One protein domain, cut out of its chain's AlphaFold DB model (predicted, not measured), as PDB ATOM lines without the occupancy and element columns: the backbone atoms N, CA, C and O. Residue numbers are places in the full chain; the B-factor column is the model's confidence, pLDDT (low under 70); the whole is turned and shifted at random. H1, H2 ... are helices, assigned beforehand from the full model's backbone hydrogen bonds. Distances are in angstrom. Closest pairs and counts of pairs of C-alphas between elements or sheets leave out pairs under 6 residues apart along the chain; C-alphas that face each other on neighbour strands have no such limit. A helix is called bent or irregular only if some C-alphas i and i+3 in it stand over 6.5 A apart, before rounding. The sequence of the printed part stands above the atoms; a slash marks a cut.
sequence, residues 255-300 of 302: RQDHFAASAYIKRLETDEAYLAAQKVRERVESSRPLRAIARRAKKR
ATOM      1  N   ARG A 255      13.451  62.891  15.472       73.88
ATOM      2  CA  ARG A 255      13.811  61.615  14.854       73.88
ATOM      3  C   ARG A 255      15.186  61.123  15.309       73.88
ATOM      4  O   ARG A 255      15.326  59.931  15.584       73.88
ATOM      5  N   GLN A 256      16.190  61.997  15.375       77.25
ATOM      6  CA  GLN A 256      17.525  61.661  15.882       77.25
ATOM      7  C   GLN A 256      17.451  61.174  17.333       77.25
ATOM      8  O   GLN A 256      18.000  60.124  17.674       77.25
ATOM      9  N   ASP A 257      16.703  61.897  18.149       77.44
ATOM     10  CA  ASP A 257      16.482  61.609  19.555       77.44
ATOM     11  C   ASP A 257      15.706  60.298  19.747       77.44
ATOM     12  O   ASP A 257      16.115  59.430  20.524       77.44
ATOM     13  N   HIS A 258      14.662  60.063  18.945       78.06
ATOM     14  CA  HIS A 258      13.950  58.786  18.908       78.06
ATOM     15  C   HIS A 258      14.873  57.610  18.547       78.06
ATOM     16  O   HIS A 258      14.771  56.534  19.145       78.06
ATOM     17  N   PHE A 259      15.801  57.794  17.601       81.75
ATOM     18  CA  PHE A 259      16.793  56.770  17.272       81.75
ATOM     19  C   PHE A 259      17.777  56.526  18.417       81.75
ATOM     20  O   PHE A 259      18.077  55.365  18.710       81.75
ATOM     21  N   ALA A 260      18.253  57.579  19.083       81.38
ATOM     22  CA  ALA A 260      19.151  57.463  20.227       81.38
ATOM     23  C   ALA A 260      18.480  56.720  21.395       81.38
ATOM     24  O   ALA A 260      19.046  55.751  21.912       81.38
ATOM     25  N   ALA A 261      17.246  57.098  21.740       81.00
ATOM     26  CA  ALA A 261      16.439  56.431  22.757       81.00
ATOM     27  C   ALA A 261      16.155  54.968  22.387       81.00
ATOM     28  O   ALA A 261      16.372  54.072  23.200       81.00
ATOM     29  N   SER A 262      15.771  54.689  21.137       84.88
ATOM     30  CA  SER A 262      15.535  53.318  20.664       84.88
ATOM     31  C   SER A 262      16.799  52.456  20.720       84.88
ATOM     32  O   SER A 262      16.741  51.283  21.088       84.88
ATOM     33  N   ALA A 263      17.963  53.018  20.382       88.56
ATOM     34  CA  ALA A 263      19.243  52.322  20.479       88.56
ATOM     35  C   ALA A 263      19.666  52.076  21.934       88.56
ATOM     36  O   ALA A 263      20.333  51.082  22.224       88.56
ATOM     37  N   TYR A 264      19.306  52.975  22.851       86.44
ATOM     38  CA  TYR A 264      19.525  52.794  24.282       86.44
ATOM     39  C   TYR A 264      18.600  51.718  24.869       86.44
ATOM     40  O   TYR A 264      19.083  50.818  25.551       86.44
ATOM     41  N   ILE A 265      17.309  51.734  24.523       87.56
ATOM     42  CA  ILE A 265      16.340  50.701  24.919       87.56
ATOM     43  C   ILE A 265      16.799  49.327  24.429       87.56
ATOM     44  O   ILE A 265      16.917  48.413  25.237       87.56
ATOM     45  N   LYS A 266      17.166  49.191  23.148       90.00
ATOM     46  CA  LYS A 266      17.695  47.925  22.613       90.00
ATOM     47  C   LYS A 266      18.935  47.440  23.364       90.00
ATOM     48  O   LYS A 266      19.079  46.243  23.586       90.00
ATOM     49  N   ARG A 267      19.827  48.354  23.766       92.19
ATOM     50  CA  ARG A 267      20.998  48.008  24.588       92.19
ATOM     51  C   ARG A 267      20.580  47.476  25.957       92.19
ATOM     52  O   ARG A 267      21.066  46.416  26.336       92.19
ATOM     53  N   LEU A 268      19.657  48.151  26.643       88.69
ATOM     54  CA  LEU A 268      19.114  47.694  27.927       88.69
ATOM     55  C   LEU A 268      18.396  46.344  27.816       88.69
ATOM     56  O   LEU A 268      18.573  45.492  28.678       88.69
ATOM     57  N   GLU A 269      17.636  46.110  26.745       89.88
ATOM     58  CA  GLU A 269      16.961  44.828  26.491       89.88
ATOM     59  C   GLU A 269      17.946  43.663  26.324       89.88
ATOM     60  O   GLU A 269      17.609  42.522  26.632       89.88
ATOM     61  N   THR A 270      19.166  43.943  25.862       93.44
ATOM     62  CA  THR A 270      20.242  42.947  25.738       93.44
ATOM     63  C   THR A 270      21.188  42.897  26.939       93.44
ATOM     64  O   THR A 270      22.041  42.014  26.996       93.44
ATOM     65  N   ASP A 271      21.064  43.819  27.895       96.19
ATOM     66  CA  ASP A 271      21.950  43.908  29.053       96.19
ATOM     67  C   ASP A 271      21.595  42.822  30.084       96.19
ATOM     68  O   ASP A 271      20.498  42.789  30.650       96.19
ATOM     69  N   GLU A 272      22.540  41.913  30.345       96.31
ATOM     70  CA  GLU A 272      22.347  40.801  31.278       96.31
ATOM     71  C   GLU A 272      22.012  41.265  32.700       96.31
ATOM     72  O   GLU A 272      21.201  40.625  33.377       96.31
ATOM     73  N   ALA A 273      22.594  42.378  33.158       92.62
ATOM     74  CA  ALA A 273      22.330  42.925  34.482       92.62
ATOM     75  C   ALA A 273      20.912  43.501  34.558       92.62
ATOM     76  O   ALA A 273      20.208  43.265  35.545       92.62
ATOM     77  N   TYR A 274      20.457  44.188  33.507       88.69
ATOM     78  CA  TYR A 274      19.082  44.685  33.419       88.69
ATOM     79  C   TYR A 274      18.063  43.536  33.383       88.69
ATOM     80  O   TYR A 274      17.105  43.529  34.162       88.69
ATOM     81  N   LEU A 275      18.305  42.506  32.566       93.56
ATOM     82  CA  LEU A 275      17.465  41.306  32.499       93.56
ATOM     83  C   LEU A 275      17.443  40.539  33.830       93.56
ATOM     84  O   LEU A 275      16.393  40.049  34.259       93.56
ATOM     85  N   ALA A 276      18.584  40.431  34.514       94.06
ATOM     86  CA  ALA A 276      18.660  39.832  35.842       94.06
ATOM     87  C   ALA A 276      17.857  40.647  36.868       94.06
ATOM     88  O   ALA A 276      17.086  40.071  37.641       94.06
ATOM     89  N   ALA A 277      17.977  41.977  36.843       90.56
ATOM     90  CA  ALA A 277      17.218  42.870  37.710       90.56
ATOM     91  C   ALA A 277      15.703  42.768  37.464       90.56
ATOM     92  O   ALA A 277      14.942  42.675  38.431       90.56
ATOM     93  N   GLN A 278      15.253  42.702  36.204       91.69
ATOM     94  CA  GLN A 278      13.843  42.473  35.863       91.69
ATOM     95  C   GLN A 278      13.330  41.140  36.426       91.69
ATOM     96  O   GLN A 278      12.315  41.123  37.122       91.69
ATOM     97  N   LYS A 279      14.069  40.036  36.242       94.25
ATOM     98  CA  LYS A 279      13.701  38.720  36.806       94.25
ATOM     99  C   LYS A 279      13.607  38.744  38.333       94.25
ATOM    100  O   LYS A 279      12.723  38.114  38.917       94.25
ATOM    101  N   VAL A 280      14.519  39.452  39.004       92.75
ATOM    102  CA  VAL A 280      14.464  39.638  40.463       92.75
ATOM    103  C   VAL A 280      13.217  40.428  40.849       92.75
ATOM    104  O   VAL A 280      12.502  40.019  41.764       92.75
ATOM    105  N   ARG A 281      12.912  41.517  40.135       89.31
ATOM    106  CA  ARG A 281      11.724  42.341  40.374       89.31
ATOM    107  C   ARG A 281      10.431  41.541  40.217       89.31
ATOM    108  O   ARG A 281       9.621  41.556  41.140       89.31
ATOM    109  N   GLU A 282      10.268  40.787  39.134       93.88
ATOM    110  CA  GLU A 282       9.094  39.928  38.907       93.88
ATOM    111  C   GLU A 282       8.914  38.884  40.019       93.88
ATOM    112  O   GLU A 282       7.805  38.669  40.520       93.88
ATOM    113  N   ARG A 283      10.007  38.257  40.478       92.25
ATOM    114  CA  ARG A 283       9.975  37.323  41.619       92.25
ATOM    115  C   ARG A 283       9.573  38.011  42.920       92.25
ATOM    116  O   ARG A 283       8.825  37.440  43.711       92.25
ATOM    117  N   VAL A 284      10.061  39.227  43.158       89.56
ATOM    118  CA  VAL A 284       9.680  40.011  44.337       89.56
ATOM    119  C   VAL A 284       8.200  40.376  44.260       89.56
ATOM    120  O   VAL A 284       7.472  40.120  45.213       89.56
ATOM    121  N   GLU A 285       7.722  40.912  43.138       88.12
ATOM    122  CA  GLU A 285       6.332  41.352  42.965       88.12
ATOM    123  C   GLU A 285       5.331  40.187  43.038       88.12
ATOM    124  O   GLU A 285       4.308  40.296  43.724       88.12
ATOM    125  N   SER A 286       5.651  39.033  42.451       91.12
ATOM    126  CA  SER A 286       4.813  37.827  42.541       91.12
ATOM    127  C   SER A 286       4.786  37.202  43.947       91.12
ATOM    128  O   SER A 286       3.820  36.526  44.302       91.12
ATOM    129  N   SER A 287       5.767  37.497  44.809       93.38
ATOM    130  CA  SER A 287       5.894  36.908  46.147       93.38
ATOM    131  C   SER A 287       5.598  37.901  47.280       93.38
ATOM    132  O   SER A 287       6.362  38.823  47.576       93.38
ATOM    133  N   ARG A 288       4.483  37.689  47.995       86.44
ATOM    134  CA  ARG A 288       4.127  38.469  49.202       86.44
ATOM    135  C   ARG A 288       5.257  38.564  50.251       86.44
ATOM    136  O   ARG A 288       5.501  39.681  50.713       86.44
ATOM    137  N   PRO A 289       5.957  37.476  50.638       89.19
ATOM    138  CA  PRO A 289       7.027  37.574  51.634       89.19
ATOM    139  C   PRO A 289       8.236  38.382  51.138       89.19
ATOM    140  O   PRO A 289       8.781  39.181  51.900       89.19
ATOM    141  N   LEU A 290       8.614  38.266  49.860       84.88
ATOM    142  CA  LEU A 290       9.722  39.049  49.297       84.88
ATOM    143  C   LEU A 290       9.394  40.546  49.226       84.88
ATOM    144  O   LEU A 290      10.245  41.371  49.562       84.88
ATOM    145  N   ARG A 291       8.146  40.919  48.903       87.44
ATOM    146  CA  ARG A 291       7.683  42.318  48.979       87.44
ATOM    147  C   ARG A 291       7.845  42.923  50.374       87.44
ATOM    148  O   ARG A 291       8.241  44.083  50.494       87.44
ATOM    149  N   ALA A 292       7.545  42.162  51.427       86.25
ATOM    150  CA  ALA A 292       7.679  42.641  52.803       86.25
ATOM    151  C   ALA A 292       9.148  42.905  53.179       86.25
ATOM    152  O   ALA A 292       9.445  43.917  53.820       86.25
ATOM    153  N   ILE A 293      10.066  42.040  52.738       87.44
ATOM    154  CA  ILE A 293      11.511  42.201  52.952       87.44
ATOM    155  C   ILE A 293      12.042  43.407  52.168       87.44
ATOM    156  O   ILE A 293      12.707  44.261  52.751       87.44
ATOM    157  N   ALA A 294      11.679  43.539  50.888       84.81
ATOM    158  CA  ALA A 294      12.093  44.665  50.049       84.81
ATOM    159  C   ALA A 294      11.642  46.020  50.628       84.81
ATOM    160  O   ALA A 294      12.425  46.967  50.680       84.81
ATOM    161  N   ARG A 295      10.412  46.110  51.158       85.75
ATOM    162  CA  ARG A 295       9.916  47.324  51.837       85.75
ATOM    163  C   ARG A 295      10.709  47.667  53.101       85.75
ATOM    164  O   ARG A 295      10.936  48.844  53.364       85.75
ATOM    165  N   ARG A 296      11.136  46.664  53.879       87.31
ATOM    166  CA  ARG A 296      11.977  46.877  55.072       87.31
ATOM    167  C   ARG A 296      13.393  47.315  54.703       87.31
ATOM    168  O   ARG A 296      13.925  48.191  55.371       87.31
ATOM    169  N   ALA A 297      13.974  46.741  53.651       83.88
ATOM    170  CA  ALA A 297      15.282  47.148  53.143       83.88
ATOM    171  C   ALA A 297      15.256  48.592  52.617       83.88
ATOM    172  O   ALA A 297      16.110  49.388  52.993       83.88
ATOM    173  N   LYS A 298      14.219  48.966  51.852       83.50
ATOM    174  CA  LYS A 298      14.029  50.344  51.371       83.50
ATOM    175  C   LYS A 298      13.929  51.357  52.520       83.50
ATOM    176  O   LYS A 298      14.525  52.416  52.437       83.50
ATOM    177  N   LYS A 299      13.243  51.004  53.615       83.56
ATOM    178  CA  LYS A 299      13.146  51.825  54.840       83.56
ATOM    179  C   LYS A 299      14.451  51.974  55.637       83.56
ATOM    180  O   LYS A 299      14.455  52.729  56.594       83.56
ATOM    181  N   ARG A 300      15.493  51.192  55.338       83.12
ATOM    182  CA  ARG A 300      16.810  51.303  55.995       83.12
ATOM    183  C   ARG A 300      17.824  52.099  55.175       83.12
ATOM    184  O   ARG A 300      18.871  52.436  55.707       83.12
TER     185      ARG A 300
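What this domain is: This is residues 255 to 300 of the 302 residues of an uncharacterized protein of Actinobacteria bacterium (UniProt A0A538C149). Going along the printed part from its first residue, you will see three helices joined end to end, turning a corner at each joint, as a wide open U: H2 is the base, and H1 and H3 are the two arms, with no core between them. The contacts are few, and residues 255 to 280 and 295 to 300 stand free. The printed part has 46 residues, with three named helices in the order H1, H2, H3 and no named strand; its class is all helix. It is extended, with a radius of gyration of the C-alphas of 15.3 A, and the C-alphas span 43 by 19 by 15 A along their three main axes.

Where its parts are: Find C-alpha 255 at (13.811, 61.615, 14.854); here H1, residues 255 to 270, begins, and it runs 22.5 A from first to last C-alpha. It is the longest helix by residues, with 16. Pass Asp 271 and look at C-alpha 272 at (22.347, 40.801, 31.278), where H2, residues 272 to 286, begins; it is 21.1 A long. After Ser 287 comes H3, residues 288 to 300, which runs 19.3 A and ends at C-alpha 300, at (16.810, 51.303, 55.995). H1, H2 and H3 are neither bent nor irregular.

How they stand to each other: Start where H1 gives way to H2. The two are close but not clearly touching, with 2 pairs of C-alphas within 8 A; the closest are those of Leu 268 and Tyr 274, 6.3 A apart. Their lines are about perpendicular, at 73 degrees. Move on to the joint of H2 and H3, which touch only at the corner, H2 with residues 283 to 285 alone and H3 with residues 290 to 294 alone. The closest C-alphas there are those of Val 284 and Leu 290, 5.1 A apart. H2 and H3 stand at a steep tilt of 66 degrees and run opposite ways. H1 and H3 are apart. In the backbones of H1, H2 and H3, every O i to N i+4 pair is within hydrogen-bond range.

The domain as a whole: Look for the two C-alphas farthest apart: those of Arg 255 and Pro 289, at 44.5 A. From the first printed C-alpha, of Arg 255, to the last, of Arg 300, it is 42.5 A. The printed part has no cut, and the links from H1 to H2 and from H2 to H3 are tight, with 1 residue in each. In the B-factor column you will find a mean pLDDT of the printed part of 87.7, and no printed residue is under 70.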